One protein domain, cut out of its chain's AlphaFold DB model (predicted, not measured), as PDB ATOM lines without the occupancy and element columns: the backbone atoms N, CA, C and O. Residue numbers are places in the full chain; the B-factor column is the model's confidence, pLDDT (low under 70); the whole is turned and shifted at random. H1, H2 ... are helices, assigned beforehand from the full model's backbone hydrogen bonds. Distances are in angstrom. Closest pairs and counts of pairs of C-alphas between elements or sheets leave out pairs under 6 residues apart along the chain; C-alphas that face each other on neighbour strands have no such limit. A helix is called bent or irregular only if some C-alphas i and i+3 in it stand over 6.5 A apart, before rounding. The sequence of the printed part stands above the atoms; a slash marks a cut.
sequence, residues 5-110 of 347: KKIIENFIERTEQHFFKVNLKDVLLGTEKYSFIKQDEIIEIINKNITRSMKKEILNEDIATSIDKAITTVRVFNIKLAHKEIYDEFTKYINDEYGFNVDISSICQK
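What this domain is: This is residues 5 to 110 of the 347 residues of an uncharacterized protein of Desulfosporosinus acididurans (UniProt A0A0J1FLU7). Two helical hairpins pack crosswise: H4 and H5, long and side by side, form one, and the shorter pair H1 and H2 lies across H5. Short H3 packs on H4, and short H6 lies beside H4 and H5, away from H1 and H2. The printed part has 106 residues with six named helices, H1 to H6 in chain order, and no named strand; its class is all helix. It is compact, with a radius of gyration of the C-alphas of 12.8 A, and spans 38 by 27 by 25 A.

Where its parts are: H1, residues 5 to 14, begins at C-alpha 5 (13.605, 49.863, 85.190). H2 is residues 18 to 29, neither bent nor irregular, but only just: C-alphas 19 and 22 are 6.5 A apart. H3 is residues 40 to 43. H4, residues 56 to 74, is 26.1 A long, and H5, residues 80 to 98, 26.2 A. H6, residues 105 to 108, ends at C-alpha 108 (16.071, 26.240, 87.002).

How they stand to each other: The hairpin H1 and H2 touches at Ile 12 and Lys 21, closest C-alphas 6.4 A apart, opposite ways at a shallow tilt of 6 degrees. H2 touches H5, about perpendicular at 77 degrees, closest C-alphas Leu 24 and Ile 86, 6.5 A. The hairpin H4 and H5 touches at Ile 71 and His 83, closest C-alphas 7.1 A apart, opposite ways at a shallow tilt of 14 degrees. H3 touches H4; the closest C-alphas, of Glu 41 and Asp 62, are 5.5 A apart. H6 is close to H4 but not clearly touching, closest C-alphas Asp 68 and Ile 107, 6.6 A. H1 and H4 are apart. Every O i to N i+4 pair is within hydrogen-bond range in H1 and H5, 6 of 8 in H2 and 14 of 15 in H4; H3 and H6 are too short for one.

The domain as a whole: The C-alphas farthest apart, of Ser 53 and Asn 78, are 38.1 A apart. The printed part has no cut; the link H3 to H4 is long. Mean pLDDT of the printed part is 76.4, with residues 16 to 22, 31, 33, 72 to 82 and 105 to 110 under 70.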
ATOM      1  N   LYS A   5      13.463  49.645  83.746       89.56
ATOM      2  CA  LYS A   5      13.605  49.863  85.190       89.56
ATOM      3  C   LYS A   5      12.258  50.096  85.872       89.56
ATOM      4  O   LYS A   5      11.988  49.501  86.909       89.56
ATOM      5  N   LYS A   6      11.388  50.897  85.255       88.31
ATOM      6  CA  LYS A   6      10.050  51.169  85.787       88.31
ATOM      7  C   LYS A   6       9.146  49.933  85.744       88.31
ATOM      8  O   LYS A   6       8.287  49.776  86.600       88.31
ATOM      9  N   ILE A   7       9.350  49.037  84.775       89.00
ATOM     10  CA  ILE A   7       8.658  47.740  84.713       89.00
ATOM     11  C   ILE A   7       9.021  46.875  85.930       89.00
ATOM     12  O   ILE A   7       8.119  46.302  86.542       89.00
ATOM     13  N   ILE A   8      10.306  46.830  86.298       88.56
ATOM     14  CA  ILE A   8      10.809  46.103  87.473       88.56
ATOM     15  C   ILE A   8      10.301  46.736  88.776       88.56
ATOM     16  O   ILE A   8       9.825  46.028  89.657       88.56
ATOM     17  N   GLU A   9      10.360  48.064  88.902       89.06
ATOM     18  CA  GLU A   9       9.837  48.782  90.077       89.06
ATOM     19  C   GLU A   9       8.342  48.492  90.284       89.06
ATOM     20  O   GLU A   9       7.936  48.111  91.380       89.06
ATOM     21  N   ASN A  10       7.544  48.548  89.211       88.38
ATOM     22  CA  ASN A  10       6.121  48.207  89.254       88.38
ATOM     23  C   ASN A  10       5.872  46.751  89.684       88.38
ATOM     24  O   ASN A  10       4.900  46.484  90.389       88.38
ATOM     25  N   PHE A  11       6.715  45.808  89.248       88.88
ATOM     26  CA  PHE A  11       6.631  44.410  89.678       88.88
ATOM     27  C   PHE A  11       6.849  44.294  91.192       88.88
ATOM     28  O   PHE A  11       5.993  43.762  91.891       88.88
ATOM     29  N   ILE A  12       7.925  44.891  91.713       85.88
ATOM     30  CA  ILE A  12       8.261  44.867  93.147       85.88
ATOM     31  C   ILE A  12       7.156  45.509  94.000       85.88
ATOM     32  O   ILE A  12       6.848  45.031  95.095       85.88
ATOM     33  N   GLU A  13       6.555  46.600  93.521       84.12
ATOM     34  CA  GLU A  13       5.449  47.269  94.211       84.12
ATOM     35  C   GLU A  13       4.198  46.384  94.286       84.12
ATOM     36  O   GLU A  13       3.573  46.310  95.351       84.12
ATOM     37  N   ARG A  14       3.877  45.687  93.185       81.25
ATOM     38  CA  ARG A  14       2.711  44.802  93.049       81.25
ATOM     39  C   ARG A  14       2.826  43.495  93.828       81.25
ATOM     40  O   ARG A  14       1.797  42.971  94.240       81.25
ATOM     41  N   THR A  15       4.025  42.959  94.037       78.81
ATOM     42  CA  THR A  15       4.186  41.681  94.745       78.81
ATOM     43  C   THR A  15       3.841  41.840  96.226       78.81
ATOM     44  O   THR A  15       4.613  42.413  96.977       78.81
ATOM     45  N   GLU A  16       2.695  41.339  96.692       62.31
ATOM     46  CA  GLU A  16       2.202  41.567  98.068       62.31
ATOM     47  C   GLU A  16       3.000  40.839  99.167       62.31
ATOM     48  O   GLU A  16       2.869  41.148 100.354       62.31
ATOM     49  N   GLN A  17       3.871  39.899  98.802       60.41
ATOM     50  CA  GLN A  17       4.591  39.074  99.767       60.41
ATOM     51  C   GLN A  17       5.762  39.843 100.408       60.41
ATOM     52  O   GLN A  17       6.850  39.978  99.847       60.41
ATOM     53  N   HIS A  18       5.546  40.363 101.621       52.75
ATOM     54  CA  HIS A  18       6.479  41.284 102.283       52.75
ATOM     55  C   HIS A  18       7.875  40.683 102.551       52.75
ATOM     56  O   HIS A  18       8.866  41.410 102.458       52.75
ATOM     57  N   PHE A  19       7.960  39.370 102.820       44.94
ATOM     58  CA  PHE A  19       9.223  38.631 102.992       44.94
ATOM     59  C   PHE A  19      10.033  38.541 101.684       44.94
ATOM     60  O   PHE A  19      11.262  38.575 101.713       44.94
ATOM     61  N   PHE A  20       9.358  38.528 100.530       57.38
ATOM     62  CA  PHE A  20       9.990  38.524  99.211       57.38
ATOM     63  C   PHE A  20      10.445  39.913  98.767       57.38
ATOM     64  O   PHE A  20      11.456  40.017  98.081       57.38
ATOM     65  N   LYS A  21       9.765  40.993  99.182       58.09
ATOM     66  CA  LYS A  21      10.072  42.368  98.728       58.09
ATOM     67  C   LYS A  21      11.520  42.811  98.974       58.09
ATOM     68  O   LYS A  21      12.076  43.524  98.141       58.09
ATOM     69  N   VAL A  22      12.121  42.416 100.101       59.41
ATOM     70  CA  VAL A  22      13.511  42.784 100.433       59.41
ATOM     71  C   VAL A  22      14.485  42.087  99.478       59.41
ATOM     72  O   VAL A  22      15.267  42.761  98.813       59.41
ATOM     73  N   ASN A  23      14.340  40.770  99.300       71.25
ATOM     74  CA  ASN A  23      15.164  39.996  98.369       71.25
ATOM     75  C   ASN A  23      14.926  40.419  96.909       71.25
ATOM     76  O   ASN A  23      15.874  40.602  96.162       71.25
ATOM     77  N   LEU A  24      13.678  40.668  96.504       76.44
ATOM     78  CA  LEU A  24      13.316  41.151  95.165       76.44
ATOM     79  C   LEU A  24      14.080  42.414  94.773       76.44
ATOM     80  O   LEU A  24      14.601  42.517  93.660       76.44
ATOM     81  N   LYS A  25      14.149  43.382  95.691       80.25
ATOM     82  CA  LYS A  25      14.828  44.648  95.436       80.25
ATOM     83  C   LYS A  25      16.329  44.448  95.278       80.25
ATOM     84  O   LYS A  25      16.886  44.998  94.335       80.25
ATOM     85  N   ASP A  26      16.956  43.652  96.134       78.50
ATOM     86  CA  ASP A  26      18.399  43.397  96.062       78.50
ATOM     87  C   ASP A  26      18.778  42.608  94.798       78.50
ATOM     88  O   ASP A  26      19.799  42.875  94.164       78.50
ATOM     89  N   VAL A  27      17.907  41.697  94.369       80.12
ATOM     90  CA  VAL A  27      18.116  40.842  93.195       80.12
ATOM     91  C   VAL A  27      17.911  41.589  91.895       80.12
ATOM     92  O   VAL A  27      18.734  41.493  90.987       80.12
ATOM     93  N   LEU A  28      16.818  42.340  91.784       85.50
ATOM     94  CA  LEU A  28      16.448  42.966  90.522       85.50
ATOM     95  C   LEU A  28      17.024  44.378  90.384       85.50
ATOM     96  O   LEU A  28      17.448  44.763  89.294       85.50
ATOM     97  N   LEU A  29      17.061  45.143  91.479       85.69
ATOM     98  CA  LEU A  29      17.427  46.567  91.511       85.69
ATOM     99  C   LEU A  29      18.623  46.892  92.419       85.69
ATOM    100  O   LEU A  29      18.931  48.074  92.597       85.69
ATOM    101  N   GLY A  30      19.258  45.886  93.021       81.00
ATOM    102  CA  GLY A  30      20.301  46.081  94.019       81.00
ATOM    103  C   GLY A  30      21.486  46.898  93.507       81.00
ATOM    104  O   GLY A  30      21.693  47.106  92.312       81.00
ATOM    105  N   THR A  31      22.300  47.377  94.441       69.31
ATOM    106  CA  THR A  31      23.523  48.124  94.113       69.31
ATOM    107  C   THR A  31      24.703  47.216  93.778       69.31
ATOM    108  O   THR A  31      25.708  47.688  93.250       69.31
ATOM    109  N   GLU A  32      24.575  45.924  94.067       72.00
ATOM    110  CA  GLU A  32      25.621  44.925  93.897       72.00
ATOM    111  C   GLU A  32      25.770  44.458  92.443       72.00
ATOM    112  O   GLU A  32      24.826  44.496  91.647       72.00
ATOM    113  N   LYS A  33      26.965  43.954  92.101       69.50
ATOM    114  CA  LYS A  33      27.324  43.492  90.743       69.50
ATOM    115  C   LYS A  33      26.427  42.357  90.221       69.50
ATOM    116  O   LYS A  33      26.300  42.178  89.015       69.50
ATOM    117  N   TYR A  34      25.822  41.586  91.116       71.62
ATOM    118  CA  TYR A  34      24.962  40.454  90.769       71.62
ATOM    119  C   TYR A  34      23.499  40.838  90.518       71.62
ATOM    120  O   TYR A  34      22.702  39.972  90.165       71.62
ATOM    121  N   SER A  35      23.133  42.108  90.711       82.06
ATOM    122  CA  SER A  35      21.770  42.563  90.443       82.06
ATOM    123  C   SER A  35      21.444  42.484  88.951       82.06
ATOM    124  O   SER A  35      22.290  42.752  88.091       82.06
ATOM    125  N   PHE A  36      20.200  42.132  88.634       86.12
ATOM    126  CA  PHE A  36      19.730  41.967  87.259       86.12
ATOM    127  C   PHE A  36      19.923  43.244  86.426       86.12
ATOM    128  O   PHE A  36      20.402  43.197  85.298       86.12
ATOM    129  N   ILE A  37      19.649  44.415  87.011       87.00
ATOM    130  CA  ILE A  37      19.806  45.708  86.331       87.00
ATOM    131  C   ILE A  37      21.271  46.112  86.071       87.00
ATOM    132  O   ILE A  37      21.528  47.082  85.363       87.00
ATOM    133  N   LYS A  38      22.246  45.417  86.662       85.69
ATOM    134  CA  LYS A  38      23.678  45.677  86.449       85.69
ATOM    135  C   LYS A  38      24.324  44.721  85.453       85.69
ATOM    136  O   LYS A  38      25.515  44.876  85.201       85.69
ATOM    137  N   GLN A  39      23.574  43.767  84.901       85.31
ATOM    138  CA  GLN A  39      24.089  42.876  83.865       85.31
ATOM    139  C   GLN A  39      24.302  43.652  82.562       85.31
ATOM    140  O   GLN A  39      23.451  44.458  82.176       85.31
ATOM    141  N   ASP A  40      25.441  43.421  81.907       85.88
ATOM    142  CA  ASP A  40      25.877  44.191  80.737       85.88
ATOM    143  C   ASP A  40      24.825  44.183  79.613       85.88
ATOM    144  O   ASP A  40      24.618  45.210  78.967       85.88
ATOM    145  N   GLU A  41      24.085  43.081  79.439       87.19
ATOM    146  CA  GLU A  41      23.039  42.966  78.412       87.19
ATOM    147  C   GLU A  41      21.810  43.839  78.723       87.19
ATOM    148  O   GLU A  41      21.153  44.348  77.817       87.19
ATOM    149  N   ILE A  42      21.506  44.080  80.005       87.19
ATOM    150  CA  ILE A  42      20.363  44.903  80.423       87.19
ATOM    151  C   ILE A  42      20.710  46.391  80.482       87.19
ATOM    152  O   ILE A  42      19.812  47.217  80.284       87.19
ATOM    153  N   ILE A  43      21.975  46.770  80.702       86.06
ATOM    154  CA  ILE A  43      22.378  48.180  80.881       86.06
ATOM    155  C   ILE A  43      21.887  49.066  79.729       86.06
ATOM    156  O   ILE A  43      21.347  50.154  79.955       86.06
ATOM    157  N   GLU A  44      21.999  48.582  78.494       83.56
ATOM    158  CA  GLU A  44      21.552  49.318  77.311       83.56
ATOM    159  C   GLU A  44      20.024  49.350  77.141       83.56
ATOM    160  O   GLU A  44      19.495  50.195  76.414       83.56
ATOM    161  N   ILE A  45      19.296  48.438  77.786       84.75
ATOM    162  CA  ILE A  45      17.838  48.288  77.684       84.75
ATOM    163  C   ILE A  45      17.118  49.155  78.723       84.75
ATOM    164  O   ILE A  45      16.023  49.652  78.458       84.75
ATOM    165  N   ILE A  46      17.750  49.421  79.870       85.88
ATOM    166  CA  ILE A  46      17.165  50.145  81.013       85.88
ATOM    167  C   ILE A  46      16.481  51.448  80.622       85.88
ATOM    168  O   ILE A  46      15.378  51.716  81.092       85.88
ATOM    169  N   ASN A  47      17.140  52.261  79.796       82.19
ATOM    170  CA  ASN A  47      16.661  53.594  79.432       82.19
ATOM    171  C   ASN A  47      15.800  53.592  78.162       82.19
ATOM    172  O   ASN A  47      15.248  54.630  77.794       82.19
ATOM    173  N   LYS A  48      15.667  52.445  77.484       84.19
ATOM    174  CA  LYS A  48      14.829  52.322  76.293       84.19
ATOM    175  C   LYS A  48      13.355  52.290  76.714       84.19
ATOM    176  O   LYS A  48      12.977  51.660  77.700       84.19
ATOM    177  N   ASN A  49      12.511  52.989  75.955       83.44
ATOM    178  CA  ASN A  49      11.061  52.911  76.122       83.44
ATOM    179  C   ASN A  49      10.584  51.527  75.672       83.44
ATOM    180  O   ASN A  49      10.783  51.168  74.512       83.44
ATOM    181  N   ILE A  50       9.930  50.783  76.565       81.88
ATOM    182  CA  ILE A  50       9.458  49.426  76.280       81.88
ATOM    183  C   ILE A  50       7.943  49.420  76.097       81.88
ATOM    184  O   ILE A  50       7.187  50.031  76.853       81.88
ATOM    185  N   THR A  51       7.499  48.728  75.049       79.12
ATOM    186  CA  THR A  51       6.088  48.586  74.672       79.12
ATOM    187  C   THR A  51       5.766  47.140  74.317       79.12
ATOM    188  O   THR A  51       6.653  46.379  73.935       79.12
ATOM    189  N   ARG A  52       4.475  46.779  74.369       74.19
ATOM    190  CA  ARG A  52       3.975  45.442  73.991       74.19
ATOM    191  C   ARG A  52       4.314  45.023  72.551       74.19
ATOM    192  O   ARG A  52       4.272  43.834  72.258       74.19
ATOM    193  N   SER A  53       4.627  45.962  71.656       70.12
ATOM    194  CA  SER A  53       4.899  45.720  70.228       70.12
ATOM    195  C   SER A  53       6.382  45.818  69.847       70.12
ATOM    196  O   SER A  53       6.708  45.812  68.662       70.12
ATOM    197  N   MET A  54       7.286  45.977  70.817       76.81
ATOM    198  CA  MET A  54       8.727  46.080  70.560       76.81
ATOM    199  C   MET A  54       9.296  44.756  70.013       76.81
ATOM    200  O   MET A  54       8.653  43.715  70.132       76.81
ATOM    201  N   LYS A  55      10.498  44.782  69.411       78.06
ATOM    202  CA  LYS A  55      11.218  43.595  68.905       78.06
ATOM    203  C   LYS A  55      11.566  42.615  70.041       78.06
ATOM    204  O   LYS A  55      12.686  42.612  70.544       78.06
ATOM    205  N   LYS A  56      10.582  41.814  70.449       77.62
ATOM    206  CA  LYS A  56      10.639  40.887  71.588       77.62
ATOM    207  C   LYS A  56      11.681  39.798  71.426       77.62
ATOM    208  O   LYS A  56      12.326  39.473  72.403       77.62
ATOM    209  N   GLU A  57      11.865  39.277  70.217       77.94
ATOM    210  CA  GLU A  57      12.798  38.174  69.954       77.94
ATOM    211  C   GLU A  57      14.227  38.516  70.394       77.94
ATOM    212  O   GLU A  57      14.834  37.748  71.126       77.94
ATOM    213  N   ILE A  58      14.706  39.711  70.040       77.06
ATOM    214  CA  ILE A  58      16.050  40.188  70.400       77.06
ATOM    215  C   ILE A  58      16.147  40.435  71.912       77.06
ATOM    216  O   ILE A  58      17.087  40.005  72.565       77.06
ATOM    217  N   LEU A  59      15.137  41.087  72.492       82.12
ATOM    218  CA  LEU A  59      15.140  41.417  73.920       82.12
ATOM    219  C   LEU A  59      14.957  40.187  74.823       82.12
ATOM    220  O   LEU A  59      15.468  40.185  75.935       82.12
ATOM    221  N   ASN A  60      14.230  39.159  74.377       83.94
ATOM    222  CA  ASN A  60      14.051  37.917  75.132       83.94
ATOM    223  C   ASN A  60      15.402  37.233  75.369       83.94
ATOM    224  O   ASN A  60      15.626  36.727  76.464       83.94
ATOM    225  N   GLU A  61      16.288  37.232  74.369       83.81
ATOM    226  CA  GLU A  61      17.621  36.625  74.464       83.81
ATOM    227  C   GLU A  61      18.528  37.389  75.438       83.81
ATOM    228  O   GLU A  61      19.138  36.778  76.320       83.81
ATOM    229  N   ASP A  62      18.547  38.723  75.345       85.19
ATOM    230  CA  ASP A  62      19.290  39.590  76.268       85.19
ATOM    231  C   ASP A  62      18.797  39.413  77.717       85.19
ATOM    232  O   ASP A  62      19.591  39.249  78.647       85.19
ATOM    233  N   ILE A  63      17.471  39.376  77.914       86.31
ATOM    234  CA  ILE A  63      16.850  39.150  79.228       86.31
ATOM    235  C   ILE A  63      17.192  37.753  79.756       86.31
ATOM    236  O   ILE A  63      17.587  37.636  80.916       86.31
ATOM    237  N   ALA A  64      17.073  36.705  78.934       82.62
ATOM    238  CA  ALA A  64      17.384  35.331  79.333       82.62
ATOM    239  C   ALA A  64      18.849  35.194  79.766       82.62
ATOM    240  O   ALA A  64      19.136  34.645  80.830       82.62
ATOM    241  N   THR A  65      19.767  35.758  78.979       83.88
ATOM    242  CA  THR A  65      21.208  35.722  79.249       83.88
ATOM    243  C   THR A  65      21.552  36.474  80.531       83.88
ATOM    244  O   THR A  65      22.331  35.989  81.353       83.88
ATOM    245  N   SER A  66      20.941  37.636  80.765       83.94
ATOM    246  CA  SER A  66      21.126  38.367  82.019       83.94
ATOM    247  C   SER A  66      20.539  37.649  83.233       83.94
ATOM    248  O   SER A  66      21.155  37.682  84.299       83.94
ATOM    249  N   ILE A  67      19.392  36.975  83.101       82.69
ATOM    250  CA  ILE A  67      18.851  36.134  84.181       82.69
ATOM    251  C   ILE A  67      19.826  34.989  84.488       82.69
ATOM    252  O   ILE A  67      20.152  34.773  85.655       82.69
ATOM    253  N   ASP A  68      20.359  34.308  83.469       77.94
ATOM    254  CA  ASP A  68      21.335  33.226  83.650       77.94
ATOM    255  C   ASP A  68      22.620  33.705  84.343       77.94
ATOM    256  O   ASP A  68      23.082  33.101  85.315       77.94
ATOM    257  N   LYS A  69      23.167  34.848  83.912       78.31
ATOM    258  CA  LYS A  69      24.345  35.463  84.541       78.31
ATOM    259  C   LYS A  69      24.084  35.872  85.982       78.31
ATOM    260  O   LYS A  69      24.926  35.616  86.851       78.31
ATOM    261  N   ALA A  70      22.930  36.471  86.260       78.38
ATOM    262  CA  ALA A  70      22.561  36.865  87.610       78.38
ATOM    263  C   ALA A  70      22.393  35.629  88.508       78.38
ATOM    264  O   ALA A  70      23.003  35.566  89.574       78.38
ATOM    265  N   ILE A  71      21.683  34.592  88.051       73.88
ATOM    266  CA  ILE A  71      21.556  33.314  88.770       73.88
ATOM    267  C   ILE A  71      22.937  32.697  89.017       73.88
ATOM    268  O   ILE A  71      23.256  32.342  90.152       73.88
ATOM    269  N   THR A  72      23.789  32.615  87.994       69.19
ATOM    270  CA  THR A  72      25.143  32.051  88.093       69.19
ATOM    271  C   THR A  72      26.019  32.816  89.082       69.19
ATOM    272  O   THR A  72      26.737  32.206  89.874       69.19
ATOM    273  N   THR A  73      25.923  34.145  89.106       66.38
ATOM    274  CA  THR A  73      26.683  34.988  90.040       66.38
ATOM    275  C   THR A  73      26.172  34.834  91.475       66.38
ATOM    276  O   THR A  73      26.953  34.779  92.427       66.38
ATOM    277  N   VAL A  74      24.858  34.692  91.643       63.06
ATOM    278  CA  VAL A  74      24.203  34.539  92.944       63.06
ATOM    279  C   VAL A  74      24.292  33.109  93.497       63.06
ATOM    280  O   VAL A  74      24.144  32.915  94.704       63.06
ATOM    281  N   ARG A  75      24.655  32.099  92.684       55.31
ATOM    282  CA  ARG A  75      24.886  30.698  93.119       55.31
ATOM    283  C   ARG A  75      25.915  30.545  94.260       55.31
ATOM    284  O   ARG A  75      26.025  29.456  94.834       55.31
ATOM    285  N   VAL A  76      26.646  31.606  94.604       51.47
ATOM    286  CA  VAL A  76      27.588  31.690  95.731       51.47
ATOM    287  C   VAL A  76      26.885  31.925  97.082       51.47
ATOM    288  O   VAL A  76      27.414  31.518  98.117       51.47
ATOM    289  N   PHE A  77      25.676  32.496  97.092       46.84
ATOM    290  CA  PHE A  77      24.921  32.826  98.303       46.84
ATOM    291  C   PHE A  77      23.747  31.858  98.525       46.84
ATOM    292  O   PHE A  77      23.119  31.359  97.593       46.84
ATOM    293  N   ASN A  78      23.473  31.548  99.788       46.44
ATOM    294  CA  ASN A  78      22.610  30.459 100.260       46.44
ATOM    295  C   ASN A  78      21.090  30.724 100.082       46.44
ATOM    296  O   ASN A  78      20.306  30.393 100.962       46.44
ATOM    297  N   ILE A  79      20.674  31.387  98.992       54.31
ATOM    298  CA  ILE A  79      19.312  31.927  98.777       54.31
ATOM    299  C   ILE A  79      18.760  31.490  97.394       54.31
ATOM    300  O   ILE A  79      17.989  32.179  96.742       54.31
ATOM    301  N   LYS A  80      19.188  30.340  96.863       59.72
ATOM    302  CA  LYS A  80      18.961  29.946  95.452       59.72
ATOM    303  C   LYS A  80      17.489  29.753  95.062       59.72
ATOM    304  O   LYS A  80      17.117  30.112  93.950       59.72
ATOM    305  N   LEU A  81      16.674  29.241  95.985       54.97
ATOM    306  CA  LEU A  81      15.228  29.061  95.813       54.97
ATOM    307  C   LEU A  81      14.501  30.392  95.638       54.97
ATOM    308  O   LEU A  81      13.814  30.576  94.642       54.97
ATOM    309  N   ALA A  82      14.747  31.352  96.534       62.25
ATOM    310  CA  ALA A  82      14.099  32.655  96.443       62.25
ATOM    311  C   ALA A  82      14.468  33.374  95.137       62.25
ATOM    312  O   ALA A  82      13.622  34.019  94.541       62.25
ATOM    313  N   HIS A  83      15.701  33.226  94.639       70.50
ATOM    314  CA  HIS A  83      16.084  33.786  93.338       70.50
ATOM    315  C   HIS A  83      15.342  33.131  92.173       70.50
ATOM    316  O   HIS A  83      14.873  33.844  91.291       70.50
ATOM    317  N   LYS A  84      15.213  31.799  92.173       71.88
ATOM    318  CA  LYS A  84      14.420  31.079  91.168       71.88
ATOM    319  C   LYS A  84      12.966  31.544  91.188       71.88
ATOM    320  O   LYS A  84      12.465  31.946  90.150       71.88
ATOM    321  N   GLU A  85      12.332  31.562  92.358       71.44
ATOM    322  CA  GLU A  85      10.944  32.012  92.521       71.44
ATOM    323  C   GLU A  85      10.767  33.464  92.055       71.44
ATOM    324  O   GLU A  85       9.827  33.770  91.328       71.44
ATOM    325  N   ILE A  86      11.719  34.344  92.386       79.06
ATOM    326  CA  ILE A  86      11.747  35.734  91.911       79.06
ATOM    327  C   ILE A  86      11.799  35.802  90.379       79.06
ATOM    328  O   ILE A  86      11.054  36.581  89.784       79.06
ATOM    329  N   TYR A  87      12.666  35.020  89.730       83.31
ATOM    330  CA  TYR A  87      12.780  35.027  88.270       83.31
ATOM    331  C   TYR A  87      11.593  34.338  87.582       83.31
ATOM    332  O   TYR A  87      11.148  34.830  86.546       83.31
ATOM    333  N   ASP A  88      11.024  33.277  88.156       80.56
ATOM    334  CA  ASP A  88       9.798  32.629  87.670       80.56
ATOM    335  C   ASP A  88       8.604  33.603  87.735       80.56
ATOM    336  O   ASP A  88       7.882  33.789  86.752       80.56
ATOM    337  N   GLU A  89       8.424  34.309  88.856       82.88
ATOM    338  CA  GLU A  89       7.382  35.335  88.978       82.88
ATOM    339  C   GLU A  89       7.626  36.523  88.039       82.88
ATOM    340  O   GLU A  89       6.690  37.018  87.403       82.88
ATOM    341  N   PHE A  90       8.876  36.975  87.917       87.50
ATOM    342  CA  PHE A  90       9.222  38.101  87.055       87.50
ATOM    343  C   PHE A  90       9.021  37.777  85.571       87.50
ATOM    344  O   PHE A  90       8.420  38.581  84.854       87.50
ATOM    345  N   THR A  91       9.472  36.607  85.104       88.69
ATOM    346  CA  THR A  91       9.292  36.152  83.711       88.69
ATOM    347  C   THR A  91       7.815  36.005  83.363       88.69
ATOM    348  O   THR A  91       7.381  36.482  82.311       88.69
ATOM    349  N   LYS A  92       7.011  35.458  84.281       88.00
ATOM    350  CA  LYS A  92       5.553  35.414  84.134       88.00
ATOM    351  C   LYS A  92       4.947  36.814  84.029       88.00
ATOM    352  O   LYS A  92       4.178  37.078  83.110       88.00
ATOM    353  N   TYR A  93       5.334  37.736  84.909       89.31
ATOM    354  CA  TYR A  93       4.837  39.113  84.887       89.31
ATOM    355  C   TYR A  93       5.159  39.840  83.571       89.31
ATOM    356  O   TYR A  93       4.277  40.472  82.986       89.31
ATOM    357  N   ILE A  94       6.397  39.755  83.069       87.75
ATOM    358  CA  ILE A  94       6.767  40.418  81.806       87.75
ATOM    359  C   ILE A  94       6.117  39.754  80.585       87.75
ATOM    360  O   ILE A  94       5.866  40.440  79.588       87.75
ATOM    361  N   ASN A  95       5.792  38.463  80.661       88.69
ATOM    362  CA  ASN A  95       4.986  37.791  79.650       88.69
ATOM    363  C   ASN A  95       3.536  38.288  79.676       88.69
ATOM    364  O   ASN A  95       3.022  38.750  78.662       88.69
ATOM    365  N   ASP A  96       2.893  38.292  80.839       88.00
ATOM    366  CA  ASP A  96       1.481  38.659  80.954       88.00
ATOM    367  C   ASP A  96       1.243  40.146  80.620       88.00
ATOM    368  O   ASP A  96       0.311  40.502  79.895       88.00
ATOM    369  N   GLU A  97       2.116  41.041  81.098       86.19
ATOM    370  CA  GLU A  97       1.925  42.488  80.951       86.19
ATOM    371  C   GLU A  97       2.528  43.067  79.668       86.19
ATOM    372  O   GLU A  97       2.006  44.048  79.121       86.19
ATOM    373  N   TYR A  98       3.618  42.480  79.169       83.12
ATOM    374  CA  TYR A  98       4.383  43.020  78.041       83.12
ATOM    375  C   TYR A  98       4.575  42.012  76.894       83.12
ATOM    376  O   TYR A  98       4.917  42.417  75.778       83.12
ATOM    377  N   GLY A  99       4.261  40.731  77.105       83.25
ATOM    378  CA  GLY A  99       4.349  39.646  76.126       83.25
ATOM    379  C   GLY A  99       5.773  39.217  75.789       83.25
ATOM    380  O   GLY A  99       6.000  38.827  74.645       83.25
ATOM    381  N   PHE A 100       6.725  39.373  76.715       85.19
ATOM    382  CA  PHE A 100       8.064  38.788  76.599       85.19
ATOM    383  C   PHE A 100       8.012  37.310  76.989       85.19
ATOM    384  O   PHE A 100       7.620  36.985  78.104       85.19
ATOM    385  N   ASN A 101       8.419  36.427  76.080       85.88
ATOM    386  CA  ASN A 101       8.433  34.985  76.311       85.88
ATOM    387  C   ASN A 101       9.870  34.537  76.581       85.88
ATOM    388  O   ASN A 101      10.627  34.274  75.646       85.88
ATOM    389  N   VAL A 102      10.247  34.530  77.855       83.81
ATOM    390  CA  VAL A 102      11.592  34.185  78.316       83.81
ATOM    391  C   VAL A 102      11.540  32.790  78.927       83.81
ATOM    392  O   VAL A 102      10.899  32.594  79.958       83.81
ATOM    393  N   ASP A 103      12.204  31.827  78.291       77.56
ATOM    394  CA  ASP A 103      12.322  30.470  78.821       77.56
ATOM    395  C   ASP A 103      13.546  30.363  79.739       77.56
ATOM    396  O   ASP A 103      14.687  30.478  79.293       77.56
ATOM    397  N   ILE A 104      13.295  30.140  81.031       72.88
ATOM    398  CA  ILE A 104      14.326  29.936  82.063       72.88
ATOM    399  C   ILE A 104      14.340  28.502  82.610       72.88
ATOM    400  O   ILE A 104      15.021  28.207  83.597       72.88
ATOM    401  N   SER A 105      13.597  27.587  81.977       65.94
ATOM    402  CA  SER A 105      13.414  26.213  82.457       65.94
ATOM    403  C   SER A 105      14.736  25.446  82.564       65.94
ATOM    404  O   SER A 105      14.993  24.799  83.580       65.94
ATOM    405  N   SER A 106      15.623  25.586  81.577       62.09
ATOM    406  CA  SER A 106      16.946  24.948  81.547       62.09
ATOM    407  C   SER A 106      17.874  25.416  82.678       62.09
ATOM    408  O   SER A 106      18.700  24.641  83.164       62.09
ATOM    409  N   ILE A 107      17.703  26.658  83.141       60.56
ATOM    410  CA  ILE A 107      18.504  27.287  84.200       60.56
ATOM    411  C   ILE A 107      18.043  26.799  85.586       60.56
ATOM    412  O   ILE A 107      18.856  26.611  86.499       60.56
ATOM    413  N   CYS A 108      16.738  26.539  85.732       53.97
ATOM    414  CA  CYS A 108      16.071  26.240  87.002       53.97
ATOM    415  C   CYS A 108      15.816  24.743  87.274       53.97
ATOM    416  O   CYS A 108      15.473  24.378  88.402       53.97
ATOM    417  N   GLN A 109      15.976  23.875  86.268       52.12
ATOM    418  CA  GLN A 109      15.700  22.428  86.334       52.12
ATOM    419  C   GLN A 109      16.691  21.606  87.176       52.12
ATOM    420  O   GLN A 109      16.472  20.419  87.397       52.12
ATOM    421  N   LYS A 110      17.788  22.205  87.640       54.75
ATOM    422  CA  LYS A 110      18.939  21.481  88.198       54.75
ATOM    423  C   LYS A 110      19.316  21.924  89.611       54.75
ATOM    424  O   LYS A 110      20.483  21.899  89.971       54.75
TER     425      LYS A 110